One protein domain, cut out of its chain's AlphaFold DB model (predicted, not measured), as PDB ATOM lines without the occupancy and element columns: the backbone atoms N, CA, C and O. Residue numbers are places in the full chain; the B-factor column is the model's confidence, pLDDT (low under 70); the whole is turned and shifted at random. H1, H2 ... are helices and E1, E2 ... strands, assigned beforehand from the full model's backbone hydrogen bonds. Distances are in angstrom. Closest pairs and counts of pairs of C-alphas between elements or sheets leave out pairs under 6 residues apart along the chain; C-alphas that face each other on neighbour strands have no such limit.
ATOM      1  N   SER A 967      20.532 -53.932  -3.593       44.00
ATOM      2  CA  SER A 967      19.114 -54.285  -3.379       44.00
ATOM      3  C   SER A 967      18.255 -53.084  -2.966       44.00
ATOM      4  O   SER A 967      17.203 -52.844  -3.553       44.00
ATOM      5  N   ASN A 968      18.735 -52.278  -2.018       46.69
ATOM      6  CA  ASN A 968      17.990 -51.150  -1.455       46.69
ATOM      7  C   ASN A 968      17.702 -50.037  -2.477       46.69
ATOM      8  O   ASN A 968      16.652 -49.401  -2.395       46.69
ATOM      9  N   LEU A 969      18.585 -49.827  -3.461       49.47
ATOM     10  CA  LEU A 969      18.349 -48.885  -4.563       49.47
ATOM     11  C   LEU A 969      17.394 -49.473  -5.619       49.47
ATOM     12  O   LEU A 969      16.538 -48.763  -6.140       49.47
ATOM     13  N   ALA A 970      17.436 -50.784  -5.877       51.97
ATOM     14  CA  ALA A 970      16.425 -51.434  -6.715       51.97
ATOM     15  C   ALA A 970      15.018 -51.399  -6.077       51.97
ATOM     16  O   ALA A 970      14.035 -51.201  -6.786       51.97
ATOM     17  N   LEU A 971      14.908 -51.546  -4.751       50.47
ATOM     18  CA  LEU A 971      13.634 -51.482  -4.023       50.47
ATOM     19  C   LEU A 971      13.046 -50.064  -3.983       50.47
ATOM     20  O   LEU A 971      11.875 -49.883  -4.298       50.47
ATOM     21  N   THR A 972      13.849 -49.053  -3.657       51.81
ATOM     22  CA  THR A 972      13.413 -47.641  -3.663       51.81
ATOM     23  C   THR A 972      13.052 -47.159  -5.067       51.81
ATOM     24  O   THR A 972      11.982 -46.577  -5.244       51.81
ATOM     25  N   THR A 973      13.848 -47.506  -6.086       54.59
ATOM     26  CA  THR A 973      13.498 -47.242  -7.495       54.59
ATOM     27  C   THR A 973      12.162 -47.888  -7.874       54.59
ATOM     28  O   THR A 973      11.325 -47.234  -8.493       54.59
ATOM     29  N   ARG A 974      11.922 -49.139  -7.454       55.72
ATOM     30  CA  ARG A 974      10.650 -49.852  -7.671       55.72
ATOM     31  C   ARG A 974       9.461 -49.246  -6.942       55.72
ATOM     32  O   ARG A 974       8.349 -49.313  -7.453       55.72
ATOM     33  N   LEU A 975       9.652 -48.702  -5.743       52.50
ATOM     34  CA  LEU A 975       8.587 -48.006  -5.020       52.50
ATOM     35  C   LEU A 975       8.280 -46.654  -5.677       52.50
ATOM     36  O   LEU A 975       7.115 -46.280  -5.771       52.50
ATOM     37  N   TYR A 976       9.294 -45.960  -6.200       57.88
ATOM     38  CA  TYR A 976       9.102 -44.709  -6.932       57.88
ATOM     39  C   TYR A 976       8.396 -44.925  -8.279       57.88
ATOM     40  O   TYR A 976       7.431 -44.219  -8.565       57.88
ATOM     41  N   SER A 977       8.786 -45.937  -9.069       57.38
ATOM     42  CA  SER A 977       8.080 -46.266 -10.317       57.38
ATOM     43  C   SER A 977       6.640 -46.720 -10.056       57.38
ATOM     44  O   SER A 977       5.725 -46.184 -10.671       57.38
ATOM     45  N   GLN A 978       6.396 -47.605  -9.081       54.84
ATOM     46  CA  GLN A 978       5.030 -48.010  -8.704       54.84
ATOM     47  C   GLN A 978       4.182 -46.862  -8.135       54.84
ATOM     48  O   GLN A 978       2.961 -46.896  -8.257       54.84
ATOM     49  N   SER A 979       4.792 -45.842  -7.520       54.88
ATOM     50  CA  SER A 979       4.057 -44.674  -7.020       54.88
ATOM     51  C   SER A 979       3.740 -43.634  -8.104       54.88
ATOM     52  O   SER A 979       2.902 -42.770  -7.848       54.88
ATOM     53  N   LEU A 980       4.398 -43.693  -9.268       54.78
ATOM     54  CA  LEU A 980       4.089 -42.870 -10.447       54.78
ATOM     55  C   LEU A 980       3.134 -43.589 -11.411       54.78
ATOM     56  O   LEU A 980       2.181 -42.979 -11.879       54.78
ATOM     57  N   LEU A 981       3.315 -44.897 -11.627       58.50
ATOM     58  CA  LEU A 981       2.477 -45.765 -12.476       58.50
ATOM     59  C   LEU A 981       1.100 -46.093 -11.849       58.50
ATOM     60  O   LEU A 981       0.577 -47.195 -12.007       58.50
ATOM     61  N   LYS A 982       0.535 -45.170 -11.066       48.12
ATOM     62  CA  LYS A 982      -0.492 -45.477 -10.061       48.12
ATOM     63  C   LYS A 982      -1.886 -45.769 -10.631       48.12
ATOM     64  O   LYS A 982      -2.665 -46.440  -9.960       48.12
ATOM     65  N   ASP A 983      -2.153 -45.317 -11.856       46.03
ATOM     66  CA  ASP A 983      -3.475 -45.384 -12.495       46.03
ATOM     67  C   ASP A 983      -3.565 -46.413 -13.646       46.03
ATOM     68  O   ASP A 983      -4.619 -46.544 -14.268       46.03
ATOM     69  N   SER A 984      -2.498 -47.178 -13.929       46.94
ATOM     70  CA  SER A 984      -2.561 -48.281 -14.903       46.94
ATOM     71  C   SER A 984      -3.005 -49.584 -14.234       46.94
ATOM     72  O   SER A 984      -2.367 -50.074 -13.298       46.94
ATOM     73  N   VAL A 985      -4.107 -50.155 -14.724       43.75
ATOM     74  CA  VAL A 985      -4.707 -51.395 -14.198       43.75
ATOM     75  C   VAL A 985      -3.877 -52.632 -14.583       43.75
ATOM     76  O   VAL A 985      -3.822 -53.609 -13.830       43.75
ATOM     77  N   ASP A 986      -3.160 -52.574 -15.706       47.62
ATOM     78  CA  ASP A 986      -2.517 -53.728 -16.336       47.62
ATOM     79  C   ASP A 986      -1.045 -53.895 -15.931       47.62
ATOM     80  O   ASP A 986      -0.103 -53.569 -16.656       47.62
ATOM     81  N   LYS A 987      -0.827 -54.521 -14.767       53.47
ATOM     82  CA  LYS A 987       0.508 -54.905 -14.250       53.47
ATOM     83  C   LYS A 987       1.266 -55.950 -15.099       53.47
ATOM     84  O   LYS A 987       2.299 -56.450 -14.658       53.47
ATOM     85  N   ALA A 988       0.767 -56.309 -16.281       54.94
ATOM     86  CA  ALA A 988       1.319 -57.359 -17.138       54.94
ATOM     87  C   ALA A 988       2.478 -56.886 -18.040       54.94
ATOM     88  O   ALA A 988       3.359 -57.682 -18.364       54.94
ATOM     89  N   GLN A 989       2.504 -55.607 -18.432       67.19
ATOM     90  CA  GLN A 989       3.422 -55.076 -19.452       67.19
ATOM     91  C   GLN A 989       4.408 -54.061 -18.853       67.19
ATOM     92  O   GLN A 989       4.311 -52.854 -19.055       67.19
ATOM     93  N   CYS A 990       5.382 -54.571 -18.090       74.00
ATOM     94  CA  CYS A 990       6.510 -53.803 -17.550       74.00
ATOM     95  C   CYS A 990       7.850 -54.509 -17.835       74.00
ATOM     96  O   CYS A 990       8.108 -55.606 -17.340       74.00
ATOM     97  N   LYS A 991       8.729 -53.864 -18.612       81.25
ATOM     98  CA  LYS A 991      10.104 -54.297 -18.900       81.25
ATOM     99  C   LYS A 991      11.011 -53.757 -17.792       81.25
ATOM    100  O   LYS A 991      11.055 -52.551 -17.558       81.25
ATOM    101  N   GLN A 992      11.768 -54.629 -17.126       82.69
ATOM    102  CA  GLN A 992      12.776 -54.198 -16.156       82.69
ATOM    103  C   GLN A 992      14.073 -53.792 -16.868       82.69
ATOM    104  O   GLN A 992      14.777 -54.634 -17.425       82.69
ATOM    105  N   VAL A 993      14.416 -52.509 -16.800       86.81
ATOM    106  CA  VAL A 993      15.504 -51.864 -17.543       86.81
ATOM    107  C   VAL A 993      16.629 -51.431 -16.607       86.81
ATOM    108  O   VAL A 993      16.403 -50.828 -15.559       86.81
ATOM    109  N   ARG A 994      17.881 -51.711 -16.979       88.00
ATOM    110  CA  ARG A 994      19.065 -51.328 -16.195       88.00
ATOM    111  C   ARG A 994      19.455 -49.872 -16.468       88.00
ATOM    112  O   ARG A 994      19.704 -49.520 -17.618       88.00
ATOM    113  N   LEU A 995      19.587 -49.045 -15.430       90.12
ATOM    114  CA  LEU A 995      20.171 -47.704 -15.558       90.12
ATOM    115  C   LEU A 995      21.689 -47.763 -15.357       90.12
ATOM    116  O   LEU A 995      22.166 -48.302 -14.354       90.12
ATOM    117  N   VAL A 996      22.442 -47.185 -16.291       89.06
ATOM    118  CA  VAL A 996      23.910 -47.181 -16.306       89.06
ATOM    119  C   VAL A 996      24.419 -45.789 -16.674       89.06
ATOM    120  O   VAL A 996      24.014 -45.246 -17.698       89.06
ATOM    121  N   VAL A 997      25.344 -45.225 -15.898       88.94
ATOM    122  CA  VAL A 997      26.152 -44.073 -16.333       88.94
ATOM    123  C   VAL A 997      27.332 -44.581 -17.157       88.94
ATOM    124  O   VAL A 997      28.020 -45.519 -16.752       88.94
ATOM    125  N   SER A 998      27.567 -43.957 -18.310       76.62
ATOM    126  CA  SER A 998      28.683 -44.266 -19.208       76.62
ATOM    127  C   SER A 998      29.551 -43.023 -19.394       76.62
ATOM    128  O   SER A 998      29.022 -41.954 -19.706       76.62
ATOM    129  N   SER A 999      30.872 -43.148 -19.225       65.81
ATOM    130  CA  SER A 999      31.794 -42.015 -19.409       65.81
ATOM    131  C   SER A 999      31.700 -41.460 -20.844       65.81
ATOM    132  O   SER A 999      31.600 -42.222 -21.816       65.81
ATOM    133  N   ALA A1000      31.644 -40.131 -20.980       52.53
ATOM    134  CA  ALA A1000      30.885 -39.446 -22.041       52.53
ATOM    135  C   ALA A1000      31.359 -39.662 -23.500       52.53
ATOM    136  O   ALA A1000      30.618 -39.368 -24.439       52.53
ATOM    137  N   GLU A1001      32.562 -40.195 -23.718       49.84
ATOM    138  CA  GLU A1001      33.161 -40.417 -25.050       49.84
ATOM    139  C   GLU A1001      32.929 -41.833 -25.610       49.84
ATOM    140  O   GLU A1001      33.164 -42.094 -26.795       49.84
ATOM    141  N   SER A1002      32.434 -42.745 -24.769       42.06
ATOM    142  CA  SER A1002      32.319 -44.191 -25.028       42.06
ATOM    143  C   SER A1002      31.492 -44.598 -26.257       42.06
ATOM    144  O   SER A1002      31.643 -45.714 -26.743       42.06
ATOM    145  N   TRP A1003      30.659 -43.706 -26.796       40.94
ATOM    146  CA  TRP A1003      29.795 -43.959 -27.957       40.94
ATOM    147  C   TRP A1003      30.398 -43.534 -29.310       40.94
ATOM    148  O   TRP A1003      29.813 -43.839 -30.348       40.94
ATOM    149  N   ARG A1004      31.543 -42.828 -29.334       39.44
ATOM    150  CA  ARG A1004      32.245 -42.448 -30.582       39.44
ATOM    151  C   ARG A1004      33.461 -43.321 -30.910       39.44
ATOM    152  O   ARG A1004      34.043 -43.151 -31.980       39.44
ATOM    153  N   GLN A1005      33.898 -44.196 -30.005       36.97
ATOM    154  CA  GLN A1005      35.199 -44.868 -30.104       36.97
ATOM    155  C   GLN A1005      35.087 -46.377 -30.380       36.97
ATOM    156  O   GLN A1005      34.045 -46.994 -30.183       36.97
ATOM    157  N   SER A1006      36.165 -46.944 -30.933       30.98
ATOM    158  CA  SER A1006      36.175 -48.270 -31.568       30.98
ATOM    159  C   SER A1006      35.982 -49.443 -30.592       30.98
ATOM    160  O   SER A1006      36.119 -49.303 -29.378       30.98
ATOM    161  N   LYS A1007      35.738 -50.631 -31.164       30.69
ATOM    162  CA  LYS A1007      35.366 -51.921 -30.539       30.69
ATOM    163  C   LYS A1007      36.402 -52.534 -29.566       30.69
ATOM    164  O   LYS A1007      36.357 -53.731 -29.307       30.69
ATOM    165  N   THR A1008      37.357 -51.752 -29.068       29.73
ATOM    166  CA  THR A1008      38.525 -52.204 -28.291       29.73
ATOM    167  C   THR A1008      38.622 -51.577 -26.897       29.73
ATOM    168  O   THR A1008      39.300 -52.131 -26.033       29.73
ATOM    169  N   SER A1009      37.940 -50.458 -26.639       39.09
ATOM    170  CA  SER A1009      37.974 -49.776 -25.337       39.09
ATOM    171  C   SER A1009      36.999 -50.413 -24.339       39.09
ATOM    172  O   SER A1009      35.799 -50.502 -24.598       39.09
ATOM    173  N   LYS A1010      37.488 -50.820 -23.159       44.16
ATOM    174  CA  LYS A1010      36.645 -51.312 -22.052       44.16
ATOM    175  C   LYS A1010      35.853 -50.143 -21.451       44.16
ATOM    176  O   LYS A1010      36.372 -49.441 -20.588       44.16
ATOM    177  N   VAL A1011      34.614 -49.936 -21.896       55.03
ATOM    178  CA  VAL A1011      33.753 -48.853 -21.392       55.03
ATOM    179  C   VAL A1011      33.541 -48.980 -19.878       55.03
ATOM    180  O   VAL A1011      33.086 -50.017 -19.389       55.03
ATOM    181  N   THR A1012      33.842 -47.914 -19.138       64.38
ATOM    182  CA  THR A1012      33.518 -47.766 -17.715       64.38
ATOM    183  C   THR A1012      32.021 -47.494 -17.556       64.38
ATOM    184  O   THR A1012      31.543 -46.363 -17.628       64.38
ATOM    185  N   GLN A1013      31.267 -48.583 -17.399       77.94
ATOM    186  CA  GLN A1013      29.829 -48.581 -17.143       77.94
ATOM    187  C   GLN A1013      29.548 -48.709 -15.643       77.94
ATOM    188  O   GLN A1013      29.859 -49.731 -15.030       77.94
ATOM    189  N   PHE A1014      28.920 -47.687 -15.066       83.88
ATOM    190  CA  PHE A1014      28.529 -47.636 -13.661       83.88
ATOM    191  C   PHE A1014      27.024 -47.884 -13.545       83.88
ATOM    192  O   PHE A1014      26.216 -47.016 -13.877       83.88
ATOM    193  N   ALA A1015      26.623 -49.080 -13.110       85.62
ATOM    194  CA  ALA A1015      25.213 -49.396 -12.905       85.62
ATOM    195  C   ALA A1015      24.655 -48.612 -11.706       85.62
ATOM    196  O   ALA A1015      25.139 -48.772 -10.587       85.62
ATOM    197  N   LEU A1016      23.627 -47.792 -11.945       85.94
ATOM    198  CA  LEU A1016      22.896 -47.100 -10.883       85.94
ATOM    199  C   LEU A1016      21.877 -48.047 -10.242       85.94
ATOM    200  O   LEU A1016      21.818 -48.170  -9.026       85.94
ATOM    201  N   GLY A1017      21.081 -48.742 -11.056       83.19
ATOM    202  CA  GLY A1017      19.981 -49.569 -10.564       83.19
ATOM    203  C   GLY A1017      19.155 -50.194 -11.685       83.19
ATOM    204  O   GLY A1017      19.627 -50.344 -12.817       83.19
ATOM    205  N   ARG A1018      17.911 -50.557 -11.367       83.81
ATOM    206  CA  ARG A1018      16.921 -51.072 -12.319       83.81
ATOM    207  C   ARG A1018      15.605 -50.309 -12.154       83.81
ATOM    208  O   ARG A1018      15.141 -50.161 -11.028       83.81
ATOM    209  N   VAL A1019      15.040 -49.838 -13.264       87.56
ATOM    210  CA  VAL A1019      13.730 -49.177 -13.370       87.56
ATOM    211  C   VAL A1019      12.787 -50.117 -14.104       87.56
ATOM    212  O   VAL A1019      13.174 -50.699 -15.111       87.56
ATOM    213  N   ASP A1020      11.550 -50.227 -13.637       83.62
ATOM    214  CA  ASP A1020      10.503 -50.950 -14.353       83.62
ATOM    215  C   ASP A1020       9.747 -49.932 -15.238       83.62
ATOM    216  O   ASP A1020       9.187 -48.966 -14.718       83.62
ATOM    217  N   ILE A1021       9.826 -50.099 -16.566       86.19
ATOM    218  CA  ILE A1021       9.246 -49.216 -17.601       86.19
ATOM    219  C   ILE A1021       8.053 -49.939 -18.237       86.19
ATOM    220  O   ILE A1021       8.192 -51.102 -18.611       86.19
ATOM    221  N   GLY A1022       6.904 -49.271 -18.364       82.56
ATOM    222  CA  GLY A1022       5.674 -49.829 -18.943       82.56
ATOM    223  C   GLY A1022       5.310 -49.224 -20.302       82.56
ATOM    224  O   GLY A1022       5.857 -48.199 -20.691       82.56
ATOM    225  N   GLU A1023       4.369 -49.843 -21.014       80.06
ATOM    226  CA  GLU A1023       3.934 -49.385 -22.350       80.06
ATOM    227  C   GLU A1023       3.377 -47.954 -22.351       80.06
ATOM    228  O   GLU A1023       3.594 -47.208 -23.301       80.06
ATOM    229  N   SER A1024       2.736 -47.531 -21.259       78.94
ATOM    230  CA  SER A1024       2.161 -46.191 -21.118       78.94
ATOM    231  C   SER A1024       3.144 -45.101 -20.669       78.94
ATOM    232  O   SER A1024       2.714 -43.960 -20.524       78.94
ATOM    233  N   THR A1025       4.419 -45.406 -20.379       83.31
ATOM    234  CA  THR A1025       5.318 -44.399 -19.778       83.31
ATOM    235  C   THR A1025       5.658 -43.290 -20.761       83.31
ATOM    236  O   THR A1025       6.251 -43.561 -21.809       83.31
ATOM    237  N   THR A1026       5.376 -42.040 -20.404       87.19
ATOM    238  CA  THR A1026       5.820 -40.888 -21.201       87.19
ATOM    239  C   THR A1026       7.328 -40.650 -21.066       87.19
ATOM    240  O   THR A1026       7.987 -41.071 -20.107       87.19
ATOM    241  N   TRP A1027       7.909 -39.921 -22.023       87.25
ATOM    242  CA  TRP A1027       9.306 -39.504 -21.921       87.25
ATOM    243  C   TRP A1027       9.548 -38.509 -20.768       87.25
ATOM    244  O   TRP A1027      10.662 -38.461 -20.243       87.25
ATOM    245  N   GLU A1028       8.532 -37.748 -20.339       87.56
ATOM    246  CA  GLU A1028       8.613 -36.861 -19.168       87.56
ATOM    247  C   GLU A1028       8.670 -37.635 -17.839       87.56
ATOM    248  O   GLU A1028       9.455 -37.285 -16.952       87.56
ATOM    249  N   GLU A1029       7.917 -38.734 -17.712       86.69
ATOM    250  CA  GLU A1029       8.028 -39.655 -16.571       86.69
ATOM    251  C   GLU A1029       9.419 -40.288 -16.499       86.69
ATOM    252  O   GLU A1029      10.046 -40.276 -15.436       86.69
ATOM    253  N   LEU A1030       9.940 -40.799 -17.622       88.25
ATOM    254  CA  LEU A1030      11.269 -41.417 -17.660       88.25
ATOM    255  C   LEU A1030      12.376 -40.404 -17.325       88.25
ATOM    256  O   LEU A1030      13.290 -40.708 -16.555       88.25
ATOM    257  N   ASP A1031      12.260 -39.178 -17.833       88.94
ATOM    258  CA  ASP A1031      13.083 -38.032 -17.446       88.94
ATOM    259  C   ASP A1031      13.050 -37.775 -15.926       88.94
ATOM    260  O   ASP A1031      14.095 -37.531 -15.309       88.94
ATOM    261  N   GLY A1032      11.864 -37.825 -15.313       88.75
ATOM    262  CA  GLY A1032      11.666 -37.686 -13.870       88.75
ATOM    263  C   GLY A1032      12.320 -38.817 -13.074       88.75
ATOM    264  O   GLY A1032      13.099 -38.555 -12.154       88.75
ATOM    265  N   ILE A1033      12.076 -40.068 -13.471       88.69
ATOM    266  CA  ILE A1033      12.629 -41.270 -12.837       88.69
ATOM    267  C   ILE A1033      14.160 -41.280 -12.927       88.69
ATOM    268  O   ILE A1033      14.825 -41.498 -11.916       88.69
ATOM    269  N   ILE A1034      14.749 -40.980 -14.088       90.69
ATOM    270  CA  ILE A1034      16.212 -40.945 -14.260       90.69
ATOM    271  C   ILE A1034      16.851 -39.858 -13.384       90.69
ATOM    272  O   ILE A1034      17.867 -40.115 -12.732       90.69
ATOM    273  N   ARG A1035      16.247 -38.662 -13.301       90.62
ATOM    274  CA  ARG A1035      16.713 -37.592 -12.399       90.62
ATOM    275  C   ARG A1035      16.588 -37.993 -10.927       90.62
ATOM    276  O   ARG A1035      17.486 -37.674 -10.147       90.62
ATOM    277  N   HIS A1036      15.519 -38.699 -10.552       88.31
ATOM    278  CA  HIS A1036      15.313 -39.202  -9.194       88.31
ATOM    279  C   HIS A1036      16.358 -40.262  -8.822       88.31
ATOM    280  O   HIS A1036      17.083 -40.075  -7.848       88.31
ATOM    281  N   VAL A1037      16.500 -41.322  -9.624       90.06
ATOM    282  CA  VAL A1037      17.449 -42.421  -9.370       90.06
ATOM    283  C   VAL A1037      18.893 -41.921  -9.353       90.06
ATOM    284  O   VAL A1037      19.664 -42.327  -8.488       90.06
ATOM    285  N   PHE A1038      19.271 -40.993 -10.241       91.00
ATOM    286  CA  PHE A1038      20.604 -40.391 -10.186       91.00
ATOM    287  C   PHE A1038      20.819 -39.587  -8.896       91.00
ATOM    288  O   PHE A1038      21.840 -39.756  -8.233       91.00
ATOM    289  N   LYS A1039      19.851 -38.753  -8.488       90.56
ATOM    290  CA  LYS A1039      19.930 -38.000  -7.225       90.56
ATOM    291  C   LYS A1039      20.036 -38.936  -6.015       90.56
ATOM    292  O   LYS A1039      20.850 -38.697  -5.130       90.56
ATOM    293  N   GLU A1040      19.244 -40.003  -5.984       87.81
ATOM    294  CA  GLU A1040      19.217 -40.971  -4.885       87.81
ATOM    295  C   GLU A1040      20.459 -41.887  -4.861       87.81
ATOM    296  O   GLU A1040      20.872 -42.356  -3.800       87.81
ATOM    297  N   TYR A1041      21.107 -42.110  -6.009       89.19
ATOM    298  CA  TYR A1041      22.435 -42.724  -6.085       89.19
ATOM    299  C   TYR A1041      23.511 -41.789  -5.517       89.19
ATOM    300  O   TYR A1041      24.270 -42.198  -4.638       89.19
ATOM    301  N   ILE A1042      23.543 -40.518  -5.942       90.38
ATOM    302  CA  ILE A1042      24.516 -39.531  -5.443       90.38
ATOM    303  C   ILE A1042      24.383 -39.334  -3.927       90.38
ATOM    304  O   ILE A1042      25.400 -39.338  -3.248       90.38
ATOM    305  N   ILE A1043      23.169 -39.281  -3.368       88.75
ATOM    306  CA  ILE A1043      22.958 -39.180  -1.909       88.75
ATOM    307  C   ILE A1043      23.540 -40.384  -1.138       88.75
ATOM    308  O   ILE A1043      23.946 -40.228   0.011       88.75
ATOM    309  N   ARG A1044      23.622 -41.578  -1.745       86.69
ATOM    310  CA  ARG A1044      24.264 -42.754  -1.122       86.69
ATOM    311  C   ARG A1044      25.788 -42.753  -1.245       86.69
ATOM    312  O   ARG A1044      26.455 -43.278  -0.361       86.69
ATOM    313  N   VAL A1045      26.329 -42.199  -2.331       87.06
ATOM    314  CA  VAL A1045      27.782 -42.100  -2.576       87.06
ATOM    315  C   VAL A1045      28.405 -40.921  -1.817       87.06
ATOM    316  O   VAL A1045      29.529 -41.015  -1.335       87.06
ATOM    317  N   ASP A1046      27.665 -39.823  -1.700       89.06
ATOM    318  CA  ASP A1046      28.081 -38.540  -1.141       89.06
ATOM    319  C   ASP A1046      26.890 -37.880  -0.410       89.06
ATOM    320  O   ASP A1046      26.253 -36.956  -0.926       89.06
ATOM    321  N   PRO A1047      26.556 -38.336   0.814       86.31
ATOM    322  CA  PRO A1047      25.433 -37.794   1.587       86.31
ATOM    323  C   PRO A1047      25.625 -36.325   1.995       86.31
ATOM    324  O   PRO A1047      24.663 -35.661   2.376       86.31
ATOM    325  N   VAL A1048      26.851 -35.799   1.897       86.56
ATOM    326  CA  VAL A1048      27.198 -34.398   2.196       86.56
ATOM    327  C   VAL A1048      27.033 -33.496   0.958       86.56
ATOM    328  O   VAL A1048      27.076 -32.273   1.080       86.56
ATOM    329  N   SER A1049      26.797 -34.064  -0.233       87.06
ATOM    330  CA  SER A1049      26.775 -33.349  -1.528       87.06
ATOM    331  C   SER A1049      28.084 -32.593  -1.847       87.06
ATOM    332  O   SER A1049      28.094 -31.611  -2.597       87.06
ATOM    333  N   SER A1050      29.198 -33.063  -1.282       86.88
ATOM    334  CA  SER A1050      30.552 -32.518  -1.423       86.88
ATOM    335  C   SER A1050      31.126 -32.619  -2.844       86.88
ATOM    336  O   SER A1050      31.958 -31.796  -3.234       86.88
ATOM    337  N   LEU A1051      30.657 -33.573  -3.653       89.19
ATOM    338  CA  LEU A1051      31.092 -33.782  -5.034       89.19
ATOM    339  C   LEU A1051      30.645 -32.656  -5.977       89.19
ATOM    340  O   LEU A1051      31.259 -32.463  -7.026       89.19
ATOM    341  N   GLY A1052      29.594 -31.904  -5.625       87.31
ATOM    342  CA  GLY A1052      29.011 -30.867  -6.487       87.31
ATOM    343  C   GLY A1052      28.224 -31.419  -7.686       87.31
ATOM    344  O   GLY A1052      28.071 -30.725  -8.696       87.31
ATOM    345  N   LEU A1053      27.749 -32.665  -7.582       90.44
ATOM    346  CA  LEU A1053      26.925 -33.358  -8.577       90.44
ATOM    347  C   LEU A1053      25.433 -33.249  -8.238       90.44
ATOM    348  O   LEU A1053      25.046 -33.199  -7.075       90.44
ATOM    349  N   SER A1054      24.576 -33.217  -9.259       89.38
ATOM    350  CA  SER A1054      23.117 -33.121  -9.081       89.38
ATOM    351  C   SER A1054      22.360 -33.649 -10.305       89.38
ATOM    352  O   SER A1054      22.970 -34.009 -11.306       89.38
ATOM    353  N   SER A1055      21.024 -33.641 -10.289       88.75
ATOM    354  CA  SER A1055      20.212 -33.947 -11.482       88.75
ATOM    355  C   SER A1055      20.501 -33.021 -12.678       88.75
ATOM    356  O   SER A1055      20.251 -33.400 -13.818       88.75
ATOM    357  N   GLU A1056      21.067 -31.833 -12.434       88.69
ATOM    358  CA  GLU A1056      21.558 -30.912 -13.467       88.69
ATOM    359  C   GLU A1056      22.875 -31.367 -14.118       88.69
ATOM    360  O   GLU A1056      23.251 -30.830 -15.156       88.69
ATOM    361  N   SER A1057      23.586 -32.345 -13.551       90.56
ATOM    362  CA  SER A1057      24.829 -32.904 -14.105       90.56
ATOM    363  C   SER A1057      24.594 -33.879 -15.268       90.56
ATOM    364  O   SER A1057      25.556 -34.339 -15.878       90.56
ATOM    365  N   ILE A1058      23.337 -34.188 -15.602       91.44
ATOM    366  CA  ILE A1058      22.947 -35.055 -16.721       91.44
ATOM    367  C   ILE A1058      22.828 -34.219 -18.011       91.44
ATOM    368  O   ILE A1058      22.194 -33.163 -18.017       91.44
ATOM    369  N   VAL A1059      23.416 -34.692 -19.116       90.19
ATOM    370  CA  VAL A1059      23.203 -34.150 -20.482       90.19
ATOM    371  C   VAL A1059      21.922 -34.725 -21.078       90.19
ATOM    372  O   VAL A1059      21.093 -34.024 -21.666       90.19
ATOM    373  N   GLY A1060      21.786 -36.038 -20.925       89.06
ATOM    374  CA  GLY A1060      20.774 -36.861 -21.555       89.06
ATOM    375  C   GLY A1060      21.062 -38.340 -21.329       89.06
ATOM    376  O   GLY A1060      21.929 -38.713 -20.532       89.06
ATOM    377  N   TYR A1061      20.337 -39.185 -22.043       89.62
ATOM    378  CA  TYR A1061      20.469 -40.633 -21.988       89.62
ATOM    379  C   TYR A1061      20.100 -41.263 -23.332       89.62
ATOM    380  O   TYR A1061      19.458 -40.643 -24.181       89.62
ATOM    381  N   ASN A1062      20.535 -42.504 -23.531       87.81
ATOM    382  CA  ASN A1062      20.227 -43.290 -24.719       87.81
ATOM    383  C   ASN A1062      19.350 -44.482 -24.308       87.81
ATOM    384  O   ASN A1062      19.741 -45.234 -23.410       87.81
ATOM    385  N   VAL A1063      18.194 -44.642 -24.955       87.25
ATOM    386  CA  VAL A1063      17.286 -45.795 -24.850       87.25
ATOM    387  C   VAL A1063      17.373 -46.536 -26.182       87.25
ATOM    388  O   VAL A1063      16.923 -46.020 -27.202       87.25
ATOM    389  N   GLY A1064      18.055 -47.685 -26.203       81.75
ATOM    390  CA  GLY A1064      18.379 -48.371 -27.456       81.75
ATOM    391  C   GLY A1064      19.131 -47.450 -28.428       81.75
ATOM    392  O   GLY A1064      20.222 -46.970 -28.118       81.75
ATOM    393  N   ALA A1065      18.535 -47.189 -29.595       78.44
ATOM    394  CA  ALA A1065      19.063 -46.259 -30.599       78.44
ATOM    395  C   ALA A1065      18.662 -44.783 -30.370       78.44
ATOM    396  O   ALA A1065      19.260 -43.884 -30.963       78.44
ATOM    397  N   VAL A1066      17.658 -44.515 -29.528       83.94
ATOM    398  CA  VAL A1066      17.092 -43.176 -29.317       83.94
ATOM    399  C   VAL A1066      17.903 -42.415 -28.273       83.94
ATOM    400  O   VAL A1066      18.063 -42.863 -27.140       83.94
ATOM    401  N   ARG A1067      18.389 -41.221 -28.629       84.75
ATOM    402  CA  ARG A1067      19.058 -40.297 -27.703       84.75
ATOM    403  C   ARG A1067      18.113 -39.174 -27.301       84.75
ATOM    404  O   ARG A1067      17.766 -38.346 -28.139       84.75
ATOM    405  N   ARG A1068      17.788 -39.088 -26.011       83.88
ATOM    406  CA  ARG A1068      17.082 -37.945 -25.421       83.88
ATOM    407  C   ARG A1068      18.057 -37.064 -24.650       83.88
ATOM    408  O   ARG A1068      18.941 -37.549 -23.947       83.88
ATOM    409  N   THR A1069      17.899 -35.756 -24.788       84.19
ATOM    410  CA  THR A1069      18.640 -34.719 -24.055       84.19
ATOM    411  C   THR A1069      17.649 -33.718 -23.478       84.19
ATOM    412  O   THR A1069      16.517 -33.647 -23.947       84.19
ATOM    413  N   ARG A1070      18.054 -32.910 -22.492       72.50
ATOM    414  CA  ARG A1070      17.134 -31.965 -21.824       72.50
ATOM    415  C   ARG A1070      16.368 -31.031 -22.781       72.50
ATOM    416  O   ARG A1070      15.263 -30.616 -22.457       72.50
ATOM    417  N   ASN A1071      16.961 -30.696 -23.928       72.19
ATOM    418  CA  ASN A1071      16.441 -29.693 -24.861       72.19
ATOM    419  C   ASN A1071      16.039 -30.288 -26.229       72.19
ATOM    420  O   ASN A1071      15.778 -29.530 -27.161       72.19
ATOM    421  N   SER A1072      16.040 -31.617 -26.391       77.00
ATOM    422  CA  SER A1072      15.550 -32.258 -27.622       77.00
ATOM    423  C   SER A1072      14.026 -32.395 -27.588       77.00
ATOM    424  O   SER A1072      13.498 -32.679 -26.512       77.00
ATOM    425  N   PRO A1073      13.322 -32.274 -28.730       74.06
ATOM    426  CA  PRO A1073      11.905 -32.620 -28.804       74.06
ATOM    427  C   PRO A1073      11.672 -34.095 -28.441       74.06
ATOM    428  O   PRO A1073      12.589 -34.920 -28.502       74.06
ATOM    429  N   GLU A1074      10.433 -34.412 -28.070       76.19
ATOM    430  CA  GLU A1074       9.978 -35.769 -27.755       76.19
ATOM    431  C   GLU A1074      10.263 -36.722 -28.939       76.19
ATOM    432  O   GLU A1074       9.855 -36.429 -30.068       76.19
ATOM    433  N   PRO A1075      10.971 -37.851 -28.733       76.25
ATOM    434  CA  PRO A1075      11.097 -38.881 -29.758       76.25
ATOM    435  C   PRO A1075       9.731 -39.471 -30.128       76.25
ATOM    436  O   PRO A1075       8.907 -39.729 -29.257       76.25
ATOM    437  N   VAL A1076       9.520 -39.715 -31.426       70.06
ATOM    438  CA  VAL A1076       8.276 -40.282 -31.978       70.06
ATOM    439  C   VAL A1076       7.917 -41.680 -31.431       70.06
ATOM    440  O   VAL A1076       6.739 -41.880 -31.147       70.06
ATOM    441  N   PRO A1077       8.846 -42.649 -31.266       81.69
ATOM    442  CA  PRO A1077       8.548 -43.879 -30.524       81.69
ATOM    443  C   PRO A1077       8.456 -43.600 -29.018       81.69
ATOM    444  O   PRO A1077       9.172 -42.737 -28.503       81.69
ATOM    445  N   LEU A1078       7.647 -44.372 -28.289       82.88
ATOM    446  CA  LEU A1078       7.628 -44.305 -26.826       82.88
ATOM    447  C   LEU A1078       8.947 -44.845 -26.236       82.88
ATOM    448  O   LEU A1078       9.702 -45.562 -26.912       82.88
ATOM    449  N   PRO A1079       9.242 -44.557 -24.952       79.94
ATOM    450  CA  PRO A1079      10.368 -45.170 -24.258       79.94
ATOM    451  C   PRO A1079      10.350 -46.699 -24.331       79.94
ATOM    452  O   PRO A1079      11.410 -47.300 -24.468       79.94
ATOM    453  N   TRP A1080       9.163 -47.318 -24.282       82.19
ATOM    454  CA  TRP A1080       8.973 -48.767 -24.383       82.19
ATOM    455  C   TRP A1080       9.416 -49.345 -25.733       82.19
ATOM    456  O   TRP A1080      10.169 -50.323 -25.756       82.19
ATOM    457  N   ASP A1081       8.979 -48.730 -26.835       81.81
ATOM    458  CA  ASP A1081       9.294 -49.145 -28.214       81.81
ATOM    459  C   ASP A1081      10.773 -48.908 -28.550       81.81
ATOM    460  O   ASP A1081      11.352 -49.553 -29.419       81.81
ATOM    461  N   SER A1082      11.396 -47.963 -27.842       81.31
ATOM    462  CA  SER A1082      12.810 -47.609 -27.985       81.31
ATOM    463  C   SER A1082      13.759 -48.592 -27.283       81.31
ATOM    464  O   SER A1082      14.978 -48.493 -27.452       81.31
ATOM    465  N   LEU A1083      13.245 -49.516 -26.461       83.00
ATOM    466  CA  LEU A1083      14.061 -50.527 -25.784       83.00
ATOM    467  C   LEU A1083      14.453 -51.647 -26.759       83.00
ATOM    468  O   LEU A1083      13.602 -52.114 -27.511       83.00
ATOM    469  N   PRO A1084      15.708 -52.135 -26.724       78.50
ATOM    470  CA  PRO A1084      16.105 -53.272 -27.543       78.50
ATOM    471  C   PRO A1084      15.312 -54.520 -27.135       78.50
ATOM    472  O   PRO A1084      15.255 -54.859 -25.953       78.50
ATOM    473  N   GLU A1085      14.726 -55.202 -28.119       69.06
ATOM    474  CA  GLU A1085      14.025 -56.476 -27.916       69.06
ATOM    475  C   GLU A1085      15.015 -57.624 -27.646       69.06
ATOM    476  O   GLU A1085      14.754 -58.497 -26.820       69.06
ATOM    477  N   ASP A1086      16.196 -57.570 -28.273       64.44
ATOM    478  CA  ASP A1086      17.293 -58.515 -28.067       64.44
ATOM    479  C   ASP A1086      18.226 -58.096 -26.911       64.44
ATOM    480  O   ASP A1086      19.011 -57.147 -27.015       64.44
ATOM    481  N   GLY A1087      18.217 -58.879 -25.827       69.25
ATOM    482  CA  GLY A1087      19.165 -58.783 -24.707       69.25
ATOM    483  C   GLY A1087      18.590 -58.157 -23.430       69.25
ATOM    484  O   GLY A1087      17.396 -57.915 -23.319       69.25
ATOM    485  N   GLU A1088      19.434 -57.915 -22.414       75.38
ATOM    486  CA  GLU A1088      18.973 -57.211 -21.203       75.38
ATOM    487  C   GLU A1088      18.885 -55.694 -21.464       75.38
ATOM    488  O   GLU A1088      19.937 -55.057 -21.639       75.38
ATOM    489  N   PRO A1089      17.681 -55.087 -21.425       83.00
ATOM    490  CA  PRO A1089      17.489 -53.687 -21.776       83.00
ATOM    491  C   PRO A1089      18.242 -52.754 -20.823       83.00
ATOM    492  O   PRO A1089      18.263 -52.930 -19.600       83.00
ATOM    493  N   CYS A1090      18.880 -51.738 -21.400       86.00
ATOM    494  CA  CYS A1090      19.805 -50.860 -20.699       86.00
ATOM    495  C   CYS A1090      19.666 -49.420 -21.198       86.00
ATOM    496  O   CYS A1090      19.652 -49.185 -22.405       86.00
ATOM    497  N   ILE A1091      19.629 -48.462 -20.272       89.19
ATOM    498  CA  ILE A1091      19.632 -47.027 -20.570       89.19
ATOM    499  C   ILE A1091      20.980 -46.445 -20.162       89.19
ATOM    500  O   ILE A1091      21.376 -46.516 -18.996       89.19
ATOM    501  N   ALA A1092      21.680 -45.874 -21.141       88.69
ATOM    502  CA  ALA A1092      23.008 -45.295 -20.973       88.69
ATOM    503  C   ALA A1092      22.906 -43.781 -20.741       88.69
ATOM    504  O   ALA A1092      22.771 -43.003 -21.691       88.69
ATOM    505  N   ILE A1093      22.966 -43.377 -19.473       90.56
ATOM    506  CA  ILE A1093      22.966 -41.992 -18.997       90.56
ATOM    507  C   ILE A1093      24.335 -41.361 -19.278       90.56
ATOM    508  O   ILE A1093      25.379 -41.959 -19.012       90.56
ATOM    509  N   SER A1094      24.324 -40.144 -19.818       89.06
ATOM    510  CA  SER A1094      25.516 -39.349 -20.125       89.06
ATOM    511  C   SER A1094      25.569 -38.116 -19.221       89.06
ATOM    512  O   SER A1094      24.632 -37.312 -19.195       89.06
ATOM    513  N   LEU A1095      26.662 -37.973 -18.472       90.31
ATOM    514  CA  LEU A1095      26.917 -36.812 -17.618       90.31
ATOM    515  C   LEU A1095      27.664 -35.719 -18.384       90.31
ATOM    516  O   LEU A1095      28.368 -36.001 -19.353       90.31
ATOM    517  N   LYS A1096      27.511 -34.473 -17.930       89.69
ATOM    518  CA  LYS A1096      28.154 -33.301 -18.531       89.69
ATOM    519  C   LYS A1096      29.675 -33.437 -18.421       89.69
ATOM    520  O   LYS A1096      30.208 -33.759 -17.357       89.69
ATOM    521  N   GLY A1097      30.377 -33.227 -19.525       85.31
ATOM    522  CA  GLY A1097      31.829 -33.341 -19.613       85.31
ATOM    523  C   GLY A1097      32.435 -32.215 -20.439       85.31
ATOM    524  O   GLY A1097      31.943 -31.083 -20.432       85.31
ATOM    525  N   LEU A1098      33.511 -32.539 -21.163       80.88
ATOM    526  CA  LEU A1098      34.248 -31.597 -22.011       80.88
ATOM    527  C   LEU A1098      33.372 -30.940 -23.090       80.88
ATOM    528  O   LEU A1098      33.540 -29.751 -23.346       80.88
ATOM    529  N   GLY A1099      32.419 -31.679 -23.673       77.69
ATOM    530  CA  GLY A1099      31.495 -31.155 -24.688       77.69
ATOM    531  C   GLY A1099      30.609 -30.016 -24.176       77.69
ATOM    532  O   GLY A1099      30.320 -29.078 -24.912       77.69
ATOM    533  N   GLU A1100      30.249 -30.051 -22.893       82.38
ATOM    534  CA  GLU A1100      29.454 -29.033 -22.203       82.38
ATOM    535  C   GLU A1100      30.322 -28.094 -21.341       82.38
ATOM    536  O   GLU A1100      29.814 -27.429 -20.436       82.38
ATOM    537  N   SER A1101      31.637 -28.026 -21.595       83.06
ATOM    538  CA  SER A1101      32.618 -27.197 -20.861       83.06
ATOM    539  C   SER A1101      32.674 -27.446 -19.341       83.06
ATOM    540  O   SER A1101      32.911 -26.539 -18.545       83.06
ATOM    541  N   SER A1102      32.455 -28.692 -18.921       87.25
ATOM    542  CA  SER A1102      32.238 -29.076 -17.521       87.25
ATOM    543  C   SER A1102      33.083 -30.281 -17.085       87.25
ATOM    544  O   SER A1102      33.758 -30.917 -17.896       87.25
ATOM    545  N   LEU A1103      33.054 -30.589 -15.784       89.88
ATOM    546  CA  LEU A1103      33.874 -31.634 -15.154       89.88
ATOM    547  C   LEU A1103      33.027 -32.702 -14.441       89.88
ATOM    548  O   LEU A1103      33.563 -33.505 -13.687       89.88
TER     549      LEU A1103
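What this domain is: This is residues 967 to 1103 of the 1254 residues of an uncharacterized protein of Petromyzon marinus (UniProt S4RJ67). A strongly twisted sheet of five strands forms a wall, with two helices, H1 and H2, packed side by side and running opposite ways; H2 covers one face of the sheet in two layers, and H1 runs along the edge strand E2. E2 bends by 67 degrees at residue 1016, and two stretches stick out: residues 1004 to 1009, and residues 1045 to 1050, of which 1045 belongs to H2. The printed part has 137 residues, under half of them in named elements, in the order H1 E1 E2 H2 E3 E4 E5. The sheet is mixed, in the order E2 E1 E5 E3 E4, and the class is mixed, helices and strands. The whole is compact, with a radius of gyration of the C-alphas of 15.0 A and spans of 44 by 37 by 28 A.

How they stand to each other: Start at H1, residues 967 to 980, which is on the sheet over E2, residues 1013 to 1022, at a height over the sheet of 6.8 A. It runs along the strands, at 21 degrees to E2 on the local plane, and their closest C-alphas, of Ala 970 and Gly 1017, are 5.6 A apart. Next find E1, residues 990 to 998, in an antiparallel hairpin with E2, where N 993 and O 1019 are 2.8 A apart. H2, residues 1027 to 1045, is on the sheet too, and its closest C-alpha pair with E2 is Leu 1016 and Tyr 1041, 6.5 A. H2 touches H1 at a shallow tilt of 30 degrees, opposite ways; their closest C-alphas are those of Thr 973 and Val 1037, 6.5 A. E2, H2 and E3, residues 1058 to 1063, form a split strand-helix-strand unit, two strands running the same way with E1 and E5 between them, and its crossover is right-handed. E3 and E4, residues 1066 to 1069, are an antiparallel hairpin, with N 1061 and O 1068 at 2.9 A. E5, residues 1090 to 1095, is antiparallel to E3, with N 1059 and O 1094 at 2.9 A, and parallel to E1, with N 1093 and O 996 at 2.8 A. Every O i to N i+4 pair is within hydrogen-bond range in H1, and 14 of 15 are in H2.

Where its parts are: Find C-alpha 967 at (19.114, -54.285, -3.379); from there H1 runs 20.1 A to C-alpha 980. E1 spans 24.2 A and E2 24.3 A. H2 starts at C-alpha 1027, (9.306, -39.504, -21.921), and runs 26.9 A. E3 spans 14.6 A, E4 10.1 A, and E5 16.0 A, ending at C-alpha 1095, (26.917, -36.812, -17.618).

The domain as a whole: The C-alphas farthest apart, of Val 985 and Thr 1008, are 45.5 A apart. The printed part has no cut. The links E1 to E2, H2 to E3 and E4 to E5 are long. The mean pLDDT of the printed part is 75.0; look for values under 70 at residues 967 to 989, 999 to 1012 and 1085 to 1087.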